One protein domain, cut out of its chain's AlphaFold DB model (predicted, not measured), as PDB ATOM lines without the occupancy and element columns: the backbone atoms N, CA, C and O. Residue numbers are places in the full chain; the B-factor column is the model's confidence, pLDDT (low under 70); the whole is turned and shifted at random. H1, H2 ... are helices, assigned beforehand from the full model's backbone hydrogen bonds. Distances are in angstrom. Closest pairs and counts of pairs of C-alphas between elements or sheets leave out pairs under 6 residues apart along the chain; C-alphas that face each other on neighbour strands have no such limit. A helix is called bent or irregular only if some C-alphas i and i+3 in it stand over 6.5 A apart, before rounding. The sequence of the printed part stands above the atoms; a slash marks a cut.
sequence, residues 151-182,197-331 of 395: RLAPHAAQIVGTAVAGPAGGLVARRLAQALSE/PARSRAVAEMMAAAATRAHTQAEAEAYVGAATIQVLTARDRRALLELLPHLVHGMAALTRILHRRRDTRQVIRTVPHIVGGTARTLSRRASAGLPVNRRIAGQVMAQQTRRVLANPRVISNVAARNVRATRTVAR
ATOM      1  N   ARG A 151     150.137 118.034 190.345       56.47
ATOM      2  CA  ARG A 151     149.317 117.230 191.276       56.47
ATOM      3  C   ARG A 151     149.758 115.755 191.282       56.47
ATOM      4  O   ARG A 151     149.905 115.155 192.347       56.47
ATOM      5  N   LEU A 152     150.108 115.195 190.120       51.59
ATOM      6  CA  LEU A 152     150.606 113.816 189.980       51.59
ATOM      7  C   LEU A 152     152.059 113.623 190.442       51.59
ATOM      8  O   LEU A 152     152.466 112.498 190.747       51.59
ATOM      9  N   ALA A 153     152.859 114.691 190.513       51.91
ATOM     10  CA  ALA A 153     154.295 114.614 190.778       51.91
ATOM     11  C   ALA A 153     154.677 113.809 192.043       51.91
ATOM     12  O   ALA A 153     155.623 113.018 191.957       51.91
ATOM     13  N   PRO A 154     154.004 113.953 193.208       44.00
ATOM     14  CA  PRO A 154     154.322 113.170 194.404       44.00
ATOM     15  C   PRO A 154     154.037 111.672 194.228       44.00
ATOM     16  O   PRO A 154     154.899 110.850 194.546       44.00
ATOM     17  N   HIS A 155     152.877 111.322 193.663       46.09
ATOM     18  CA  HIS A 155     152.459 109.936 193.425       46.09
ATOM     19  C   HIS A 155     153.342 109.251 192.377       46.09
ATOM     20  O   HIS A 155     153.867 108.159 192.612       46.09
ATOM     21  N   ALA A 156     153.597 109.924 191.253       41.56
ATOM     22  CA  ALA A 156     154.496 109.434 190.216       41.56
ATOM     23  C   ALA A 156     155.916 109.221 190.762       41.56
ATOM     24  O   ALA A 156     156.521 108.174 190.536       41.56
ATOM     25  N   ALA A 157     156.443 110.163 191.550       42.09
ATOM     26  CA  ALA A 157     157.750 110.015 192.186       42.09
ATOM     27  C   ALA A 157     157.805 108.825 193.154       42.09
ATOM     28  O   ALA A 157     158.794 108.088 193.160       42.09
ATOM     29  N   GLN A 158     156.753 108.605 193.945       42.97
ATOM     30  CA  GLN A 158     156.661 107.461 194.849       42.97
ATOM     31  C   GLN A 158     156.678 106.138 194.078       42.97
ATOM     32  O   GLN A 158     157.483 105.265 194.404       42.97
ATOM     33  N   ILE A 159     155.857 106.004 193.033       48.03
ATOM     34  CA  ILE A 159     155.778 104.781 192.222       48.03
ATOM     35  C   ILE A 159     157.095 104.519 191.486       48.03
ATOM     36  O   ILE A 159     157.580 103.392 191.452       48.03
ATOM     37  N   VAL A 160     157.736 105.558 190.952       42.44
ATOM     38  CA  VAL A 160     159.062 105.442 190.329       42.44
ATOM     39  C   VAL A 160     160.102 104.977 191.349       42.44
ATOM     40  O   VAL A 160     160.892 104.073 191.073       42.44
ATOM     41  N   GLY A 161     160.093 105.555 192.551       41.19
ATOM     42  CA  GLY A 161     160.996 105.168 193.628       41.19
ATOM     43  C   GLY A 161     160.823 103.708 194.046       41.19
ATOM     44  O   GLY A 161     161.818 102.998 194.210       41.19
ATOM     45  N   THR A 162     159.581 103.233 194.172       55.91
ATOM     46  CA  THR A 162     159.275 101.844 194.548       55.91
ATOM     47  C   THR A 162     159.501 100.860 193.407       55.91
ATOM     48  O   THR A 162     159.955  99.751 193.666       55.91
ATOM     49  N   ALA A 163     159.281 101.248 192.153       53.22
ATOM     50  CA  ALA A 163     159.606 100.421 190.997       53.22
ATOM     51  C   ALA A 163     161.117 100.125 190.938       53.22
ATOM     52  O   ALA A 163     161.524  98.988 190.718       53.22
ATOM     53  N   VAL A 164     161.968 101.116 191.219       53.41
ATOM     54  CA  VAL A 164     163.431 100.928 191.223       53.41
ATOM     55  C   VAL A 164     163.926 100.205 192.479       53.41
ATOM     56  O   VAL A 164     164.843  99.386 192.407       53.41
ATOM     57  N   ALA A 165     163.374 100.540 193.649       49.91
ATOM     58  CA  ALA A 165     163.899 100.097 194.944       49.91
ATOM     59  C   ALA A 165     163.155  98.901 195.563       49.91
ATOM     60  O   ALA A 165     163.638  98.331 196.542       49.91
ATOM     61  N   GLY A 166     161.981  98.546 195.044       54.47
ATOM     62  CA  GLY A 166     161.077  97.558 195.623       54.47
ATOM     63  C   GLY A 166     161.377  96.107 195.219       54.47
ATOM     64  O   GLY A 166     162.077  95.850 194.235       54.47
ATOM     65  N   PRO A 167     160.820  95.126 195.956       46.47
ATOM     66  CA  PRO A 167     161.063  93.700 195.722       46.47
ATOM     67  C   PRO A 167     160.549  93.204 194.357       46.47
ATOM     68  O   PRO A 167     161.183  92.343 193.746       46.47
ATOM     69  N   ALA A 168     159.469  93.791 193.827       43.38
ATOM     70  CA  ALA A 168     158.946  93.480 192.490       43.38
ATOM     71  C   ALA A 168     159.865  93.977 191.352       43.38
ATOM     72  O   ALA A 168     160.024  93.285 190.343       43.38
ATOM     73  N   GLY A 169     160.550  95.112 191.545       40.66
ATOM     74  CA  GLY A 169     161.506  95.662 190.579       40.66
ATOM     75  C   GLY A 169     162.682  94.722 190.309       40.66
ATOM     76  O   GLY A 169     163.131  94.591 189.175       40.66
ATOM     77  N   GLY A 170     163.122  93.964 191.322       48.25
ATOM     78  CA  GLY A 170     164.185  92.963 191.187       48.25
ATOM     79  C   GLY A 170     163.844  91.779 190.273       48.25
ATOM     80  O   GLY A 170     164.712  91.314 189.534       48.25
ATOM     81  N   LEU A 171     162.596  91.304 190.309       46.09
ATOM     82  CA  LEU A 171     162.109  90.182 189.496       46.09
ATOM     83  C   LEU A 171     161.887  90.587 188.033       46.09
ATOM     84  O   LEU A 171     162.253  89.839 187.127       46.09
ATOM     85  N   VAL A 172     161.344  91.783 187.793       40.09
ATOM     86  CA  VAL A 172     161.118  92.306 186.437       40.09
ATOM     87  C   VAL A 172     162.426  92.756 185.785       40.09
ATOM     88  O   VAL A 172     162.656  92.443 184.621       40.09
ATOM     89  N   ALA A 173     163.338  93.377 186.541       41.75
ATOM     90  CA  ALA A 173     164.694  93.681 186.084       41.75
ATOM     91  C   ALA A 173     165.429  92.443 185.553       41.75
ATOM     92  O   ALA A 173     166.126  92.527 184.548       41.75
ATOM     93  N   ARG A 174     165.253  91.283 186.202       52.62
ATOM     94  CA  ARG A 174     165.829  90.013 185.743       52.62
ATOM     95  C   ARG A 174     165.207  89.543 184.425       52.62
ATOM     96  O   ARG A 174     165.937  89.041 183.581       52.62
ATOM     97  N   ARG A 175     163.897  89.733 184.233       51.91
ATOM     98  CA  ARG A 175     163.207  89.406 182.971       51.91
ATOM     99  C   ARG A 175     163.611  90.333 181.826       51.91
ATOM    100  O   ARG A 175     163.853  89.848 180.734       51.91
ATOM    101  N   LEU A 176     163.753  91.634 182.081       38.84
ATOM    102  CA  LEU A 176     164.278  92.586 181.096       38.84
ATOM    103  C   LEU A 176     165.745  92.301 180.759       38.84
ATOM    104  O   LEU A 176     166.106  92.321 179.593       38.84
ATOM    105  N   ALA A 177     166.584  91.986 181.750       50.78
ATOM    106  CA  ALA A 177     167.967  91.576 181.505       50.78
ATOM    107  C   ALA A 177     168.047  90.284 180.677       50.78
ATOM    108  O   ALA A 177     168.908  90.164 179.814       50.78
ATOM    109  N   GLN A 178     167.130  89.341 180.906       55.06
ATOM    110  CA  GLN A 178     167.026  88.120 180.114       55.06
ATOM    111  C   GLN A 178     166.550  88.407 178.680       55.06
ATOM    112  O   GLN A 178     167.174  87.931 177.744       55.06
ATOM    113  N   ALA A 179     165.532  89.251 178.498       46.28
ATOM    114  CA  ALA A 179     165.054  89.662 177.177       46.28
ATOM    115  C   ALA A 179     166.118  90.439 176.382       46.28
ATOM    116  O   ALA A 179     166.263  90.244 175.181       46.28
ATOM    117  N   LEU A 180     166.901  91.288 177.055       44.91
ATOM    118  CA  LEU A 180     168.038  91.985 176.449       44.91
ATOM    119  C   LEU A 180     169.181  91.017 176.111       44.91
ATOM    120  O   LEU A 180     169.779  91.153 175.055       44.91
ATOM    121  N   SER A 181     169.441  90.006 176.946       49.38
ATOM    122  CA  SER A 181     170.422  88.948 176.651       49.38
ATOM    123  C   SER A 181     169.989  88.039 175.496       49.38
ATOM    124  O   SER A 181     170.841  87.552 174.758       49.38
ATOM    125  N   GLU A 182     168.689  87.789 175.339       49.19
ATOM    126  CA  GLU A 182     168.124  87.037 174.212       49.19
ATOM    127  C   GLU A 182     168.158  87.875 172.920       49.19
ATOM    128  O   GLU A 182     168.430  87.333 171.852       49.19
ATOM    129  N   PRO A 197     177.440 112.205 171.797       65.19
ATOM    130  CA  PRO A 197     176.489 112.228 172.916       65.19
ATOM    131  C   PRO A 197     175.257 113.115 172.660       65.19
ATOM    132  O   PRO A 197     174.174 112.859 173.184       65.19
ATOM    133  N   ALA A 198     175.417 114.148 171.824       66.81
ATOM    134  CA  ALA A 198     174.330 114.998 171.355       66.81
ATOM    135  C   ALA A 198     173.339 114.246 170.446       66.81
ATOM    136  O   ALA A 198     172.131 114.375 170.636       66.81
ATOM    137  N   ARG A 199     173.829 113.421 169.510       73.38
ATOM    138  CA  ARG A 199     173.000 112.605 168.611       73.38
ATOM    139  C   ARG A 199     172.251 111.508 169.368       73.38
ATOM    140  O   ARG A 199     171.053 111.361 169.157       73.38
ATOM    141  N   SER A 200     172.907 110.789 170.284       80.56
ATOM    142  CA  SER A 200     172.246 109.747 171.094       80.56
ATOM    143  C   SER A 200     171.106 110.322 171.931       80.56
ATOM    144  O   SER A 200     170.022 109.747 172.009       80.56
ATOM    145  N   ARG A 201     171.313 111.520 172.487       85.94
ATOM    146  CA  ARG A 201     170.264 112.232 173.208       85.94
ATOM    147  C   ARG A 201     169.117 112.664 172.297       85.94
ATOM    148  O   ARG A 201     167.974 112.465 172.678       85.94
ATOM    149  N   ALA A 202     169.396 113.196 171.110       82.50
ATOM    150  CA  ALA A 202     168.345 113.582 170.171       82.50
ATOM    151  C   ALA A 202     167.490 112.381 169.720       82.50
ATOM    152  O   ALA A 202     166.270 112.490 169.640       82.50
ATOM    153  N   VAL A 203     168.109 111.212 169.512       83.25
ATOM    154  CA  VAL A 203     167.393 109.955 169.227       83.25
ATOM    155  C   VAL A 203     166.511 109.536 170.406       83.25
ATOM    156  O   VAL A 203     165.373 109.127 170.196       83.25
ATOM    157  N   ALA A 204     166.986 109.675 171.647       89.50
ATOM    158  CA  ALA A 204     166.165 109.400 172.825       89.50
ATOM    159  C   ALA A 204     164.970 110.358 172.955       89.50
ATOM    160  O   ALA A 204     163.874 109.942 173.321       89.50
ATOM    161  N   GLU A 205     165.187 111.640 172.662       87.88
ATOM    162  CA  GLU A 205     164.153 112.678 172.676       87.88
ATOM    163  C   GLU A 205     163.089 112.409 171.590       87.88
ATOM    164  O   GLU A 205     161.896 112.518 171.867       87.88
ATOM    165  N   MET A 206     163.501 111.932 170.409       83.38
ATOM    166  CA  MET A 206     162.605 111.459 169.345       83.38
ATOM    167  C   MET A 206     161.809 110.210 169.755       83.38
ATOM    168  O   MET A 206     160.601 110.163 169.547       83.38
ATOM    169  N   MET A 207     162.450 109.208 170.365       87.81
ATOM    170  CA  MET A 207     161.759 108.006 170.857       87.81
ATOM    171  C   MET A 207     160.723 108.352 171.934       87.81
ATOM    172  O   MET A 207     159.608 107.846 171.900       87.81
ATOM    173  N   ALA A 208     161.043 109.266 172.853       89.56
ATOM    174  CA  ALA A 208     160.078 109.740 173.844       89.56
ATOM    175  C   ALA A 208     158.913 110.517 173.209       89.56
ATOM    176  O   ALA A 208     157.792 110.430 173.698       89.56
ATOM    177  N   ALA A 209     159.148 111.247 172.113       85.06
ATOM    178  CA  ALA A 209     158.075 111.869 171.340       85.06
ATOM    179  C   ALA A 209     157.201 110.827 170.617       85.06
ATOM    180  O   ALA A 209     155.984 110.988 170.575       85.06
ATOM    181  N   ALA A 210     157.780 109.744 170.095       80.62
ATOM    182  CA  ALA A 210     157.012 108.627 169.538       80.62
ATOM    183  C   ALA A 210     156.153 107.934 170.613       80.62
ATOM    184  O   ALA A 210     154.986 107.658 170.373       80.62
ATOM    185  N   ALA A 211     156.675 107.782 171.836       86.62
ATOM    186  CA  ALA A 211     155.929 107.218 172.963       86.62
ATOM    187  C   ALA A 211     154.651 108.004 173.324       86.62
ATOM    188  O   ALA A 211     153.713 107.420 173.856       86.62
ATOM    189  N   THR A 212     154.597 109.312 173.037       85.06
ATOM    190  CA  THR A 212     153.378 110.121 173.259       85.06
ATOM    191  C   THR A 212     152.228 109.740 172.329       85.06
ATOM    192  O   THR A 212     151.074 109.916 172.700       85.06
ATOM    193  N   ARG A 213     152.561 109.200 171.151       79.25
ATOM    194  CA  ARG A 213     151.635 108.820 170.076       79.25
ATOM    195  C   ARG A 213     151.427 107.309 169.972       79.25
ATOM    196  O   ARG A 213     150.762 106.852 169.058       79.25
ATOM    197  N   ALA A 214     152.026 106.536 170.875       77.50
ATOM    198  CA  ALA A 214     151.846 105.094 170.902       77.50
ATOM    199  C   ALA A 214     150.369 104.752 171.137       77.50
ATOM    200  O   ALA A 214     149.724 105.357 171.994       77.50
ATOM    201  N   HIS A 215     149.853 103.764 170.411       72.44
ATOM    202  CA  HIS A 215     148.460 103.333 170.548       72.44
ATOM    203  C   HIS A 215     148.274 102.428 171.766       72.44
ATOM    204  O   HIS A 215     147.176 102.293 172.298       72.44
ATOM    205  N   THR A 216     149.360 101.796 172.220       80.81
ATOM    206  CA  THR A 216     149.335 100.909 173.380       80.81
ATOM    207  C   THR A 216     150.359 101.312 174.430       80.81
ATOM    208  O   THR A 216     151.469 101.765 174.140       80.81
ATOM    209  N   GLN A 217     150.026 101.023 175.685       78.38
ATOM    210  CA  GLN A 217     150.935 101.230 176.806       78.38
ATOM    211  C   GLN A 217     152.247 100.435 176.652       78.38
ATOM    212  O   GLN A 217     153.315 100.922 177.016       78.38
ATOM    213  N   ALA A 218     152.186  99.218 176.101       73.94
ATOM    214  CA  ALA A 218     153.364  98.382 175.876       73.94
ATOM    215  C   ALA A 218     154.321  99.002 174.842       73.94
ATOM    216  O   ALA A 218     155.538  98.977 175.024       73.94
ATOM    217  N   GLU A 219     153.772  99.602 173.789       77.44
ATOM    218  CA  GLU A 219     154.530 100.333 172.777       77.44
ATOM    219  C   GLU A 219     155.176 101.600 173.362       77.44
ATOM    220  O   GLU A 219     156.375 101.826 173.176       77.44
ATOM    221  N   ALA A 220     154.434 102.376 174.162       81.38
ATOM    222  CA  ALA A 220     154.975 103.539 174.869       81.38
ATOM    223  C   ALA A 220     156.142 103.154 175.799       81.38
ATOM    224  O   ALA A 220     157.194 103.803 175.803       81.38
ATOM    225  N   GLU A 221     155.989 102.066 176.565       86.19
ATOM    226  CA  GLU A 221     157.036 101.528 177.440       86.19
ATOM    227  C   GLU A 221     158.269 101.061 176.648       86.19
ATOM    228  O   GLU A 221     159.397 101.286 177.096       86.19
ATOM    229  N   ALA A 222     158.087 100.470 175.463       82.12
ATOM    230  CA  ALA A 222     159.185 100.048 174.595       82.12
ATOM    231  C   ALA A 222     159.986 101.247 174.062       82.12
ATOM    232  O   ALA A 222     161.218 101.271 174.177       82.12
ATOM    233  N   TYR A 223     159.300 102.277 173.557       88.69
ATOM    234  CA  TYR A 223     159.939 103.519 173.118       88.69
ATOM    235  C   TYR A 223     160.716 104.194 174.253       88.69
ATOM    236  O   TYR A 223     161.864 104.610 174.066       88.69
ATOM    237  N   VAL A 224     160.138 104.257 175.454       90.75
ATOM    238  CA  VAL A 224     160.808 104.830 176.631       90.75
ATOM    239  C   VAL A 224     161.977 103.968 177.109       90.75
ATOM    240  O   VAL A 224     163.015 104.503 177.517       90.75
ATOM    241  N   GLY A 225     161.859 102.643 177.033       87.19
ATOM    242  CA  GLY A 225     162.951 101.720 177.318       87.19
ATOM    243  C   GLY A 225     164.153 101.974 176.408       87.19
ATOM    244  O   GLY A 225     165.268 102.172 176.895       87.19
ATOM    245  N   ALA A 226     163.915 102.084 175.099       87.06
ATOM    246  CA  ALA A 226     164.947 102.419 174.121       87.06
ATOM    247  C   ALA A 226     165.537 103.823 174.364       87.06
ATOM    248  O   ALA A 226     166.760 103.987 174.408       87.06
ATOM    249  N   ALA A 227     164.689 104.823 174.627       89.44
ATOM    250  CA  ALA A 227     165.127 106.180 174.950       89.44
ATOM    251  C   ALA A 227     166.045 106.208 176.184       89.44
ATOM    252  O   ALA A 227     167.083 106.872 176.182       89.44
ATOM    253  N   THR A 228     165.711 105.439 177.224       89.62
ATOM    254  CA  THR A 228     166.487 105.354 178.471       89.62
ATOM    255  C   THR A 228     167.915 104.875 178.214       89.62
ATOM    256  O   THR A 228     168.859 105.421 178.784       89.62
ATOM    257  N   ILE A 229     168.098 103.916 177.307       87.31
ATOM    258  CA  ILE A 229     169.418 103.395 176.927       87.31
ATOM    259  C   ILE A 229     170.213 104.410 176.093       87.31
ATOM    260  O   ILE A 229     171.436 104.511 176.237       87.31
ATOM    261  N   GLN A 230     169.536 105.200 175.262       87.00
ATOM    262  CA  GLN A 230     170.165 106.185 174.377       87.00
ATOM    263  C   GLN A 230     170.601 107.473 175.093       87.00
ATOM    264  O   GLN A 230     171.557 108.124 174.670       87.00
ATOM    265  N   VAL A 231     169.975 107.825 176.220       89.50
ATOM    266  CA  VAL A 231     170.374 108.990 177.035       89.50
ATOM    267  C   VAL A 231     171.733 108.804 177.715       89.50
ATOM    268  O   VAL A 231     172.406 109.787 178.040       89.50
ATOM    269  N   LEU A 232     172.140 107.560 177.970       85.75
ATOM    270  CA  LEU A 232     173.304 107.259 178.797       85.75
ATOM    271  C   LEU A 232     174.599 107.291 177.992       85.75
ATOM    272  O   LEU A 232     174.767 106.563 177.008       85.75
ATOM    273  N   THR A 233     175.567 108.072 178.474       84.00
ATOM    274  CA  THR A 233     176.918 108.073 177.905       84.00
ATOM    275  C   THR A 233     177.581 106.707 178.091       84.00
ATOM    276  O   THR A 233     177.232 105.951 178.999       84.00
ATOM    277  N   ALA A 234     178.588 106.382 177.275       80.56
ATOM    278  CA  ALA A 234     179.352 105.139 177.435       80.56
ATOM    279  C   ALA A 234     179.952 104.994 178.848       80.56
ATOM    280  O   ALA A 234     180.004 103.894 179.399       80.56
ATOM    281  N   ARG A 235     180.357 106.113 179.463       80.50
ATOM    282  CA  ARG A 235     180.876 106.148 180.835       80.50
ATOM    283  C   ARG A 235     179.784 105.870 181.868       80.50
ATOM    284  O   ARG A 235     179.997 105.034 182.741       80.50
ATOM    285  N   ASP A 236     178.637 106.539 181.760       81.94
ATOM    286  CA  ASP A 236     177.512 106.345 182.686       81.94
ATOM    287  C   ASP A 236     176.972 104.918 182.597       81.94
ATOM    288  O   ASP A 236     176.726 104.283 183.615       81.94
ATOM    289  N   ARG A 237     176.863 104.388 181.375       81.88
ATOM    290  CA  ARG A 237     176.418 103.019 181.116       81.88
ATOM    291  C   ARG A 237     177.290 102.011 181.847       81.88
ATOM    292  O   ARG A 237     176.746 101.196 182.571       81.88
ATOM    293  N   ARG A 238     178.620 102.125 181.731       81.62
ATOM    294  CA  ARG A 238     179.587 101.260 182.437       81.62
ATOM    295  C   ARG A 238     179.472 101.372 183.956       81.62
ATOM    296  O   ARG A 238     179.498 100.358 184.639       81.62
ATOM    297  N   ALA A 239     179.336 102.590 184.481       83.00
ATOM    298  CA  ALA A 239     179.239 102.827 185.921       83.00
ATOM    299  C   ALA A 239     177.909 102.353 186.529       83.00
ATOM    300  O   ALA A 239     177.841 102.085 187.726       83.00
ATOM    301  N   LEU A 240     176.851 102.275 185.719       85.44
ATOM    302  CA  LEU A 240     175.489 101.993 186.166       85.44
ATOM    303  C   LEU A 240     174.927 100.685 185.596       85.44
ATOM    304  O   LEU A 240     173.722 100.482 185.718       85.44
ATOM    305  N   LEU A 241     175.751  99.801 185.012       85.88
ATOM    306  CA  LEU A 241     175.300  98.567 184.338       85.88
ATOM    307  C   LEU A 241     174.317  97.758 185.191       85.88
ATOM    308  O   LEU A 241     173.237  97.402 184.729       85.88
ATOM    309  N   GLU A 242     174.644  97.546 186.465       86.12
ATOM    310  CA  GLU A 242     173.811  96.778 187.401       86.12
ATOM    311  C   GLU A 242     172.482  97.468 187.758       86.12
ATOM    312  O   GLU A 242     171.539  96.832 188.241       86.12
ATOM    313  N   LEU A 243     172.402  98.781 187.540       87.94
ATOM    314  CA  LEU A 243     171.247  99.619 187.849       87.94
ATOM    315  C   LEU A 243     170.371  99.887 186.620       87.94
ATOM    316  O   LEU A 243     169.206 100.239 186.800       87.94
ATOM    317  N   LEU A 244     170.882  99.678 185.399       86.69
ATOM    318  CA  LEU A 244     170.165  99.933 184.143       86.69
ATOM    319  C   LEU A 244     168.770  99.303 184.092       86.69
ATOM    320  O   LEU A 244     167.825 100.041 183.801       86.69
ATOM    321  N   PRO A 245     168.577  98.009 184.424       85.00
ATOM    322  CA  PRO A 245     167.250  97.405 184.336       85.00
ATOM    323  C   PRO A 245     166.244  98.063 185.289       85.00
ATOM    324  O   PRO A 245     165.063  98.168 184.973       85.00
ATOM    325  N   HIS A 246     166.714  98.551 186.442       86.50
ATOM    326  CA  HIS A 246     165.868  99.233 187.424       86.50
ATOM    327  C   HIS A 246     165.513 100.645 186.964       86.50
ATOM    328  O   HIS A 246     164.376 101.068 187.140       86.50
ATOM    329  N   LEU A 247     166.451 101.356 186.329       86.50
ATOM    330  CA  LEU A 247     166.188 102.668 185.728       86.50
ATOM    331  C   LEU A 247     165.147 102.567 184.607       86.50
ATOM    332  O   LEU A 247     164.182 103.327 184.608       86.50
ATOM    333  N   VAL A 248     165.303 101.591 183.703       87.75
ATOM    334  CA  VAL A 248     164.324 101.307 182.639       87.75
ATOM    335  C   VAL A 248     162.964 100.975 183.245       87.75
ATOM    336  O   VAL A 248     161.959 101.557 182.848       87.75
ATOM    337  N   HIS A 249     162.920 100.104 184.255       83.06
ATOM    338  CA  HIS A 249     161.665  99.712 184.887       83.06
ATOM    339  C   HIS A 249     160.949 100.879 185.580       83.06
ATOM    340  O   HIS A 249     159.740 101.037 185.426       83.06
ATOM    341  N   GLY A 250     161.672 101.730 186.311       80.25
ATOM    342  CA  GLY A 250     161.048 102.898 186.927       80.25
ATOM    343  C   GLY A 250     160.576 103.932 185.900       80.25
ATOM    344  O   GLY A 250     159.568 104.588 186.134       80.25
ATOM    345  N   MET A 251     161.229 104.045 184.738       90.81
ATOM    346  CA  MET A 251     160.722 104.872 183.637       90.81
ATOM    347  C   MET A 251     159.518 104.249 182.932       90.81
ATOM    348  O   MET A 251     158.596 104.979 182.584       90.81
ATOM    349  N   ALA A 252     159.456 102.925 182.792       82.81
ATOM    350  CA  ALA A 252     158.260 102.234 182.313       82.81
ATOM    351  C   ALA A 252     157.072 102.443 183.270       82.81
ATOM    352  O   ALA A 252     155.968 102.744 182.829       82.81
ATOM    353  N   ALA A 253     157.308 102.390 184.586       77.25
ATOM    354  CA  ALA A 253     156.287 102.693 185.589       77.25
ATOM    355  C   ALA A 253     155.802 104.152 185.510       77.25
ATOM    356  O   ALA A 253     154.602 104.393 185.570       77.25
ATOM    357  N   LEU A 254     156.713 105.116 185.319       84.12
ATOM    358  CA  LEU A 254     156.340 106.513 185.068       84.12
ATOM    359  C   LEU A 254     155.506 106.652 183.790       84.12
ATOM    360  O   LEU A 254     154.477 107.315 183.791       84.12
ATOM    361  N   THR A 255     155.945 106.004 182.714       86.81
ATOM    362  CA  THR A 255     155.283 106.053 181.405       86.81
ATOM    363  C   THR A 255     153.880 105.486 181.491       86.81
ATOM    364  O   THR A 255     152.961 106.109 180.995       86.81
ATOM    365  N   ARG A 256     153.681 104.376 182.202       80.31
ATOM    366  CA  ARG A 256     152.358 103.800 182.459       80.31
ATOM    367  C   ARG A 256     151.402 104.778 183.135       80.31
ATOM    368  O   ARG A 256     150.249 104.858 182.737       80.31
ATOM    369  N   ILE A 257     151.881 105.519 184.134       78.12
ATOM    370  CA  ILE A 257     151.071 106.528 184.833       78.12
ATOM    371  C   ILE A 257     150.704 107.662 183.876       78.12
ATOM    372  O   ILE A 257     149.539 108.022 183.787       78.12
ATOM    373  N   LEU A 258     151.689 108.189 183.144       84.19
ATOM    374  CA  LEU A 258     151.504 109.321 182.232       84.19
ATOM    375  C   LEU A 258     150.753 108.957 180.943       84.19
ATOM    376  O   LEU A 258     150.199 109.828 180.290       84.19
ATOM    377  N   HIS A 259     150.781 107.692 180.535       85.69
ATOM    378  CA  HIS A 259     150.136 107.231 179.309       85.69
ATOM    379  C   HIS A 259     148.673 106.840 179.532       85.69
ATOM    380  O   HIS A 259     147.899 106.832 178.577       85.69
ATOM    381  N   ARG A 260     148.302 106.535 180.786       77.50
ATOM    382  CA  ARG A 260     146.938 106.162 181.173       77.50
ATOM    383  C   ARG A 260     145.924 107.270 180.866       77.50
ATOM    384  O   ARG A 260     144.813 106.931 180.500       77.50
ATOM    385  N   ARG A 261     146.312 108.544 180.982       67.12
ATOM    386  CA  ARG A 261     145.500 109.707 180.577       67.12
ATOM    387  C   ARG A 261     146.115 110.363 179.348       67.12
ATOM    388  O   ARG A 261     147.346 110.483 179.299       67.12
ATOM    389  N   ARG A 262     145.301 110.759 178.362       65.62
ATOM    390  CA  ARG A 262     145.799 111.337 177.101       65.62
ATOM    391  C   ARG A 262     146.495 112.681 177.323       65.62
ATOM    392  O   ARG A 262     147.592 112.869 176.793       65.62
ATOM    393  N   ASP A 263     145.990 113.518 178.218       66.44
ATOM    394  CA  ASP A 263     146.549 114.842 178.537       66.44
ATOM    395  C   ASP A 263     147.974 114.702 179.087       66.44
ATOM    396  O   ASP A 263     148.931 115.350 178.654       66.44
ATOM    397  N   THR A 264     148.206 113.728 179.965       77.94
ATOM    398  CA  THR A 264     149.547 113.519 180.522       77.94
ATOM    399  C   THR A 264     150.532 112.860 179.549       77.94
ATOM    400  O   THR A 264     151.731 112.798 179.851       77.94
ATOM    401  N   ARG A 265     150.106 112.430 178.348       84.62
ATOM    402  CA  ARG A 265     151.006 111.791 177.366       84.62
ATOM    403  C   ARG A 265     152.100 112.734 176.901       84.62
ATOM    404  O   ARG A 265     153.247 112.305 176.774       84.62
ATOM    405  N   GLN A 266     151.809 114.022 176.719       84.25
ATOM    406  CA  GLN A 266     152.830 114.991 176.295       84.25
ATOM    407  C   GLN A 266     153.952 115.144 177.334       84.25
ATOM    408  O   GLN A 266     155.102 115.433 176.988       84.25
ATOM    409  N   VAL A 267     153.673 114.836 178.604       88.12
ATOM    410  CA  VAL A 267     154.653 114.851 179.695       88.12
ATOM    411  C   VAL A 267     155.682 113.720 179.558       88.12
ATOM    412  O   VAL A 267     156.814 113.868 180.034       88.12
ATOM    413  N   ILE A 268     155.376 112.631 178.836       92.12
ATOM    414  CA  ILE A 268     156.317 111.526 178.550       92.12
ATOM    415  C   ILE A 268     157.568 112.044 177.818       92.12
ATOM    416  O   ILE A 268     158.671 111.531 178.025       92.12
ATOM    417  N   ARG A 269     157.458 113.154 177.073       90.69
ATOM    418  CA  ARG A 269     158.605 113.855 176.467       90.69
ATOM    419  C   ARG A 269     159.680 114.220 177.499       90.69
ATOM    420  O   ARG A 269     160.856 114.318 177.166       90.69
ATOM    421  N   THR A 270     159.338 114.388 178.773       93.19
ATOM    422  CA  THR A 270     160.316 114.743 179.811       93.19
ATOM    423  C   THR A 270     161.187 113.577 180.289       93.19
ATOM    424  O   THR A 270     162.233 113.803 180.908       93.19
ATOM    425  N   VAL A 271     160.828 112.333 179.959       93.81
ATOM    426  CA  VAL A 271     161.507 111.123 180.443       93.81
ATOM    427  C   VAL A 271     163.019 111.113 180.147       93.81
ATOM    428  O   VAL A 271     163.800 110.925 181.088       93.81
ATOM    429  N   PRO A 272     163.501 111.419 178.923       93.00
ATOM    430  CA  PRO A 272     164.936 111.494 178.646       93.00
ATOM    431  C   PRO A 272     165.687 112.503 179.528       93.00
ATOM    432  O   PRO A 272     166.862 112.315 179.869       93.00
ATOM    433  N   HIS A 273     165.022 113.587 179.938       94.00
ATOM    434  CA  HIS A 273     165.605 114.563 180.849       94.00
ATOM    435  C   HIS A 273     165.744 114.010 182.271       94.00
ATOM    436  O   HIS A 273     166.818 114.156 182.867       94.00
ATOM    437  N   ILE A 274     164.712 113.330 182.781       94.12
ATOM    438  CA  ILE A 274     164.707 112.693 184.108       94.12
ATOM    439  C   ILE A 274     165.811 111.633 184.196       94.12
ATOM    440  O   ILE A 274     166.630 111.663 185.123       94.12
ATOM    441  N   VAL A 275     165.903 110.750 183.197       93.81
ATOM    442  CA  VAL A 275     166.950 109.716 183.115       93.81
ATOM    443  C   VAL A 275     168.336 110.353 183.102       93.81
ATOM    444  O   VAL A 275     169.204 109.979 183.891       93.81
ATOM    445  N   GLY A 276     168.550 111.370 182.264       92.50
ATOM    446  CA  GLY A 276     169.851 112.028 182.151       92.50
ATOM    447  C   GLY A 276     170.255 112.805 183.409       92.50
ATOM    448  O   GLY A 276     171.441 112.911 183.723       92.50
ATOM    449  N   GLY A 277     169.300 113.376 184.147       93.44
ATOM    450  CA  GLY A 277     169.540 113.981 185.463       93.44
ATOM    451  C   GLY A 277     169.906 112.941 186.524       93.44
ATOM    452  O   GLY A 277     170.868 113.127 187.279       93.44
ATOM    453  N   THR A 278     169.188 111.819 186.522       93.31
ATOM    454  CA  THR A 278     169.400 110.686 187.431       93.31
ATOM    455  C   THR A 278     170.780 110.074 187.216       93.31
ATOM    456  O   THR A 278     171.585 110.037 188.147       93.31
ATOM    457  N   ALA A 279     171.113 109.710 185.977       92.50
ATOM    458  CA  ALA A 279     172.398 109.118 185.618       92.50
ATOM    459  C   ALA A 279     173.579 110.014 186.005       92.50
ATOM    460  O   ALA A 279     174.481 109.570 186.707       92.50
ATOM    461  N   ARG A 280     173.536 111.314 185.674       92.75
ATOM    462  CA  ARG A 280     174.592 112.268 186.066       92.75
ATOM    463  C   ARG A 280     174.761 112.389 187.579       92.75
ATOM    464  O   ARG A 280     175.856 112.680 188.055       92.75
ATOM    465  N   THR A 281     173.687 112.238 188.346       94.25
ATOM    466  CA  THR A 281     173.746 112.300 189.813       94.25
ATOM    467  C   THR A 281     174.361 111.024 190.382       94.25
ATOM    468  O   THR A 281     175.274 111.101 191.204       94.25
ATOM    469  N   LEU A 282     173.942 109.858 189.885       93.12
ATOM    470  CA  LEU A 282     174.483 108.563 190.296       93.12
ATOM    471  C   LEU A 282     175.949 108.391 189.874       93.12
ATOM    472  O   LEU A 282     176.764 107.988 190.696       93.12
ATOM    473  N   SER A 283     176.325 108.784 188.656       91.12
ATOM    474  CA  SER A 283     177.713 108.738 188.176       91.12
ATOM    475  C   SER A 283     178.638 109.668 188.957       91.12
ATOM    476  O   SER A 283     179.774 109.294 189.253       91.12
ATOM    477  N   ARG A 284     178.169 110.870 189.334       92.31
ATOM    478  CA  ARG A 284     178.930 111.772 190.220       92.31
ATOM    479  C   ARG A 284     179.137 111.151 191.596       92.31
ATOM    480  O   ARG A 284     180.247 111.190 192.113       92.31
ATOM    481  N   ARG A 285     178.096 110.527 192.152       94.06
ATOM    482  CA  ARG A 285     178.166 109.808 193.427       94.06
ATOM    483  C   ARG A 285     179.147 108.628 193.367       94.06
ATOM    484  O   ARG A 285     180.021 108.540 194.222       94.06
ATOM    485  N   ALA A 286     179.056 107.793 192.332       90.44
ATOM    486  CA  ALA A 286     179.976 106.680 192.101       90.44
ATOM    487  C   ALA A 286     181.427 107.160 191.940       90.44
ATOM    488  O   ALA A 286     182.338 106.599 192.539       90.44
ATOM    489  N   SER A 287     181.640 108.247 191.190       90.50
ATOM    490  CA  SER A 287     182.976 108.834 190.991       90.50
ATOM    491  C   SER A 287     183.569 109.415 192.279       90.50
ATOM    492  O   SER A 287     184.784 109.499 192.402       90.50
ATOM    493  N   ALA A 288     182.726 109.795 193.242       93.44
ATOM    494  CA  ALA A 288     183.135 110.233 194.573       93.44
ATOM    495  C   ALA A 288     183.369 109.065 195.558       93.44
ATOM    496  O   ALA A 288     183.584 109.307 196.743       93.44
ATOM    497  N   GLY A 289     183.285 107.807 195.105       91.06
ATOM    498  CA  GLY A 289     183.459 106.616 195.946       91.06
ATOM    499  C   GLY A 289     182.286 106.331 196.889       91.06
ATOM    500  O   GLY A 289     182.391 105.488 197.777       91.06
ATOM    501  N   LEU A 290     181.160 107.025 196.721       92.75
ATOM    502  CA  LEU A 290     179.969 106.809 197.534       92.75
ATOM    503  C   LEU A 290     179.174 105.608 196.996       92.75
ATOM    504  O   LEU A 290     179.072 105.436 195.779       92.75
ATOM    505  N   PRO A 291     178.540 104.806 197.871       88.25
ATOM    506  CA  PRO A 291     177.802 103.626 197.442       88.25
ATOM    507  C   PRO A 291     176.625 104.022 196.552       88.25
ATOM    508  O   PRO A 291     175.879 104.957 196.872       88.25
ATOM    509  N   VAL A 292     176.439 103.283 195.459       91.12
ATOM    510  CA  VAL A 292     175.296 103.415 194.553       91.12
ATOM    511  C   VAL A 292     174.614 102.053 194.467       91.12
ATOM    512  O   VAL A 292     175.210 101.077 194.035       91.12
ATOM    513  N   ASN A 293     173.373 101.977 194.939       89.75
ATOM    514  CA  ASN A 293     172.563 100.760 194.934       89.75
ATOM    515  C   ASN A 293     171.138 101.082 194.460       89.75
ATOM    516  O   ASN A 293     170.789 102.251 194.280       89.75
ATOM    517  N   ARG A 294     170.301 100.053 194.284       89.38
ATOM    518  CA  ARG A 294     168.921 100.188 193.778       89.38
ATOM    519  C   ARG A 294     168.085 101.180 194.587       89.38
ATOM    520  O   ARG A 294     167.385 102.007 194.018       89.38
ATOM    521  N   ARG A 295     168.216 101.163 195.917       86.69
ATOM    522  CA  ARG A 295     167.493 102.086 196.802       86.69
ATOM    523  C   ARG A 295     167.885 103.541 196.549       86.69
ATOM    524  O   ARG A 295     167.011 104.390 196.415       86.69
ATOM    525  N   ILE A 296     169.183 103.817 196.444       90.38
ATOM    526  CA  ILE A 296     169.697 105.161 196.154       90.38
ATOM    527  C   ILE A 296     169.291 105.596 194.742       90.38
ATOM    528  O   ILE A 296     168.863 106.732 194.557       90.38
ATOM    529  N   ALA A 297     169.371 104.697 193.756       87.19
ATOM    530  CA  ALA A 297     168.909 104.970 192.400       87.19
ATOM    531  C   ALA A 297     167.421 105.351 192.379       87.19
ATOM    532  O   ALA A 297     167.066 106.356 191.770       87.19
ATOM    533  N   GLY A 298     166.578 104.620 193.115       83.88
ATOM    534  CA  GLY A 298     165.149 104.909 193.225       83.88
ATOM    535  C   GLY A 298     164.862 106.247 193.894       83.88
ATOM    536  O   GLY A 298     164.047 107.013 193.393       83.88
ATOM    537  N   GLN A 299     165.584 106.580 194.967       85.00
ATOM    538  CA  GLN A 299     165.460 107.879 195.639       85.00
ATOM    539  C   GLN A 299     165.848 109.045 194.726       85.00
ATOM    540  O   GLN A 299     165.114 110.027 194.631       85.00
ATOM    541  N   VAL A 300     166.988 108.933 194.037       91.81
ATOM    542  CA  VAL A 300     167.445 109.969 193.104       91.81
ATOM    543  C   VAL A 300     166.441 110.127 191.968       91.81
ATOM    544  O   VAL A 300     166.085 111.253 191.633       91.81
ATOM    545  N   MET A 301     165.951 109.020 191.406       91.94
ATOM    546  CA  MET A 301     165.002 109.056 190.298       91.94
ATOM    547  C   MET A 301     163.657 109.653 190.719       91.94
ATOM    548  O   MET A 301     163.173 110.554 190.048       91.94
ATOM    549  N   ALA A 302     163.119 109.263 191.879       79.94
ATOM    550  CA  ALA A 302     161.919 109.862 192.464       79.94
ATOM    551  C   ALA A 302     162.072 111.378 192.669       79.94
ATOM    552  O   ALA A 302     161.193 112.159 192.301       79.94
ATOM    553  N   GLN A 303     163.216 111.819 193.202       87.81
ATOM    554  CA  GLN A 303     163.496 113.240 193.395       87.81
ATOM    555  C   GLN A 303     163.582 113.996 192.060       87.81
ATOM    556  O   GLN A 303     163.066 115.109 191.961       87.81
ATOM    557  N   GLN A 304     164.217 113.412 191.036       93.69
ATOM    558  CA  GLN A 304     164.266 114.009 189.697       93.69
ATOM    559  C   GLN A 304     162.875 114.082 189.065       93.69
ATOM    560  O   GLN A 304     162.515 115.140 188.559       93.69
ATOM    561  N   THR A 305     162.080 113.012 189.145       87.62
ATOM    562  CA  THR A 305     160.698 112.982 188.650       87.62
ATOM    563  C   THR A 305     159.867 114.075 189.310       87.62
ATOM    564  O   THR A 305     159.315 114.914 188.607       87.62
ATOM    565  N   ARG A 306     159.858 114.159 190.647       83.38
ATOM    566  CA  ARG A 306     159.116 115.211 191.360       83.38
ATOM    567  C   ARG A 306     159.570 116.607 190.945       83.38
ATOM    568  O   ARG A 306     158.739 117.468 190.706       83.38
ATOM    569  N   ARG A 307     160.884 116.837 190.854       89.31
ATOM    570  CA  ARG A 307     161.443 118.145 190.477       89.31
ATOM    571  C   ARG A 307     161.017 118.581 189.074       89.31
ATOM    572  O   ARG A 307     160.818 119.773 188.863       89.31
ATOM    573  N   VAL A 308     160.958 117.646 188.130       91.62
ATOM    574  CA  VAL A 308     160.584 117.925 186.739       91.62
ATOM    575  C   VAL A 308     159.077 118.120 186.624       91.62
ATOM    576  O   VAL A 308     158.654 119.142 186.102       91.62
ATOM    577  N   LEU A 309     158.283 117.194 187.164       86.00
ATOM    578  CA  LEU A 309     156.824 117.218 187.036       86.00
ATOM    579  C   LEU A 309     156.158 118.330 187.853       86.00
ATOM    580  O   LEU A 309     155.150 118.878 187.436       86.00
ATOM    581  N   ALA A 310     156.735 118.714 188.993       79.19
ATOM    582  CA  ALA A 310     156.197 119.806 189.803       79.19
ATOM    583  C   ALA A 310     156.502 121.204 189.240       79.19
ATOM    584  O   ALA A 310     156.056 122.192 189.820       79.19
ATOM    585  N   ASN A 311     157.303 121.313 188.172       84.56
ATOM    586  CA  ASN A 311     157.719 122.596 187.614       84.56
ATOM    587  C   ASN A 311     157.314 122.719 186.132       84.56
ATOM    588  O   ASN A 311     158.062 122.255 185.263       84.56
ATOM    589  N   PRO A 312     156.204 123.421 185.836       77.31
ATOM    590  CA  PRO A 312     155.699 123.631 184.477       77.31
ATOM    591  C   PRO A 312     156.763 124.154 183.510       77.31
ATOM    592  O   PRO A 312     156.947 123.630 182.414       77.31
ATOM    593  N   ARG A 313     157.586 125.113 183.960       80.88
ATOM    594  CA  ARG A 313     158.651 125.703 183.133       80.88
ATOM    595  C   ARG A 313     159.691 124.668 182.715       80.88
ATOM    596  O   ARG A 313     160.268 124.778 181.636       80.88
ATOM    597  N   VAL A 314     159.983 123.676 183.556       84.25
ATOM    598  CA  VAL A 314     160.929 122.605 183.203       84.25
ATOM    599  C   VAL A 314     160.313 121.682 182.156       84.25
ATOM    600  O   VAL A 314     161.006 121.330 181.202       84.25
ATOM    601  N   ILE A 315     159.032 121.340 182.300       81.19
ATOM    602  CA  ILE A 315     158.292 120.509 181.343       81.19
ATOM    603  C   ILE A 315     158.294 121.171 179.957       81.19
ATOM    604  O   ILE A 315     158.799 120.573 179.002       81.19
ATOM    605  N   SER A 316     157.854 122.430 179.858       75.31
ATOM    606  CA  SER A 316     157.776 123.162 178.585       75.31
ATOM    607  C   SER A 316     159.147 123.330 177.923       75.31
ATOM    608  O   SER A 316     159.301 123.086 176.727       75.31
ATOM    609  N   ASN A 317     160.187 123.675 178.694       80.56
ATOM    610  CA  ASN A 317     161.545 123.833 178.161       80.56
ATOM    611  C   ASN A 317     162.126 122.522 177.617       80.56
ATOM    612  O   ASN A 317     162.810 122.512 176.589       80.56
ATOM    613  N   VAL A 318     161.887 121.408 178.312       83.31
ATOM    614  CA  VAL A 318     162.370 120.091 177.881       83.31
ATOM    615  C   VAL A 318     161.632 119.631 176.629       83.31
ATOM    616  O   VAL A 318     162.267 119.132 175.701       83.31
ATOM    617  N   ALA A 319     160.323 119.835 176.558       77.12
ATOM    618  CA  ALA A 319     159.557 119.448 175.387       77.12
ATOM    619  C   ALA A 319     159.899 120.282 174.149       77.12
ATOM    620  O   ALA A 319     160.129 119.700 173.091       77.12
ATOM    621  N   ALA A 320     160.040 121.607 174.280       72.75
ATOM    622  CA  ALA A 320     160.472 122.472 173.177       72.75
ATOM    623  C   ALA A 320     161.844 122.040 172.631       72.75
ATOM    624  O   ALA A 320     162.066 121.953 171.422       72.75
ATOM    625  N   ARG A 321     162.767 121.667 173.525       75.75
ATOM    626  CA  ARG A 321     164.055 121.088 173.133       75.75
ATOM    627  C   ARG A 321     163.887 119.781 172.350       75.75
ATOM    628  O   ARG A 321     164.566 119.608 171.339       75.75
ATOM    629  N   ASN A 322     163.010 118.881 172.789       75.00
ATOM    630  CA  ASN A 322     162.792 117.605 172.106       75.00
ATOM    631  C   ASN A 322     162.210 117.781 170.703       75.00
ATOM    632  O   ASN A 322     162.558 117.017 169.807       75.00
ATOM    633  N   VAL A 323     161.354 118.785 170.492       69.94
ATOM    634  CA  VAL A 323     160.816 119.130 169.164       69.94
ATOM    635  C   VAL A 323     161.951 119.510 168.221       69.94
ATOM    636  O   VAL A 323     162.084 118.939 167.138       69.94
ATOM    637  N   ARG A 324     162.849 120.393 168.675       69.31
ATOM    638  CA  ARG A 324     164.051 120.775 167.918       69.31
ATOM    639  C   ARG A 324     164.937 119.573 167.622       69.31
ATOM    640  O   ARG A 324     165.374 119.395 166.489       69.31
ATOM    641  N   ALA A 325     165.173 118.723 168.619       67.81
ATOM    642  CA  ALA A 325     165.985 117.524 168.463       67.81
ATOM    643  C   ALA A 325     165.371 116.535 167.459       67.81
ATOM    644  O   ALA A 325     166.072 116.026 166.583       67.81
ATOM    645  N   THR A 326     164.056 116.338 167.512       65.31
ATOM    646  CA  THR A 326     163.320 115.475 166.579       65.31
ATOM    647  C   THR A 326     163.437 116.001 165.151       65.31
ATOM    648  O   THR A 326     163.816 115.247 164.260       65.31
ATOM    649  N   ARG A 327     163.273 117.315 164.936       63.47
ATOM    650  CA  ARG A 327     163.486 117.960 163.625       63.47
ATOM    651  C   ARG A 327     164.913 117.784 163.100       63.47
ATOM    652  O   ARG A 327     165.113 117.597 161.903       63.47
ATOM    653  N   THR A 328     165.922 117.823 163.974       58.81
ATOM    654  CA  THR A 328     167.321 117.622 163.550       58.81
ATOM    655  C   THR A 328     167.644 116.186 163.148       58.81
ATOM    656  O   THR A 328     168.500 115.990 162.291       58.81
ATOM    657  N   VAL A 329     166.972 115.196 163.741       62.84
ATOM    658  CA  VAL A 329     167.175 113.769 163.434       62.84
ATOM    659  C   VAL A 329     166.306 113.321 162.255       62.84
ATOM    660  O   VAL A 329     166.763 112.516 161.450       62.84
ATOM    661  N   ALA A 330     165.093 113.868 162.128       53.50
ATOM    662  CA  ALA A 330     164.147 113.569 161.052       53.50
ATOM    663  C   ALA A 330     164.499 114.247 159.719       53.50
ATOM    664  O   ALA A 330     163.977 113.851 158.679       53.50
ATOM    665  N   ARG A 331     165.396 115.246 159.711       43.28
ATOM    666  CA  ARG A 331     165.920 115.793 158.458       43.28
ATOM    667  C   ARG A 331     166.661 114.682 157.709       43.28
ATOM    668  O   ARG A 331     167.707 114.244 158.199       43.28
TER     669      ARG A 331
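Overview. This is residues 151 to 182 and 197 to 331 of the 395 residues of an uncharacterized protein of Frankia irregularis (UniProt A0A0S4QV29). Six helices, H1, H3, H4, H6, H7 and H8, form an up-and-down bundle, each running against the one before, with H6 and the kinked H7 in its middle. H9 crosses H3 and H7, H2 crosses H6, and short H5 packs on H7. The printed part has 167 residues, with nine named helices, H1 to H9 in chain order, and no named strand; the class is all helix. It is compact, with a radius of gyration of the C-alphas of 14.6 A, and rounded, spanning 39 by 36 by 31 A.

Along the chain. H1, residues 151 to 165, begins at C-alpha 151 (149.317, 117.230, 191.276). H2 is residues 167 to 182, H3 197 to 212, H4 217 to 231, H5 234 to 239 and H6 241 to 260, 29.5 A long. H7, residues 263 to 287, 39.0 A, has a kink of 42 degrees near residue 270. H8 is residues 294 to 309; H9, residues 312 to 330, 26.9 A, ends at C-alpha 330 (164.147, 113.569, 161.052).

Arrangement. The hub, H7, touches six helices. H6 and H7 form a hairpin at a shallow tilt of 19 degrees, with C-alphas 258 and 264 closest, 4.9 A. H1 touches H8 at 17 degrees, shallow, opposite ways; C-alphas 161 and 298 are closest, 4.2 A. H3 and H4 form a hairpin, C-alphas 204 and 227 closest, 4.0 A. Every O i to N i+4 pair is within hydrogen-bond range in H3, H4, H5, H8 and H9; H1 has 10 of 11, H2 11 of 12, H6 14 of 16, H7 14 of 21.

Size, cuts and confidence. Residues 183 to 196 are not printed; C-alphas 182 and 197 are 26.6 A apart across the cut. Of the links printed whole, none is long. pLDDT is under 70 at residues 151 to 182, 197 to 198, 261 to 263 and 323 to 331.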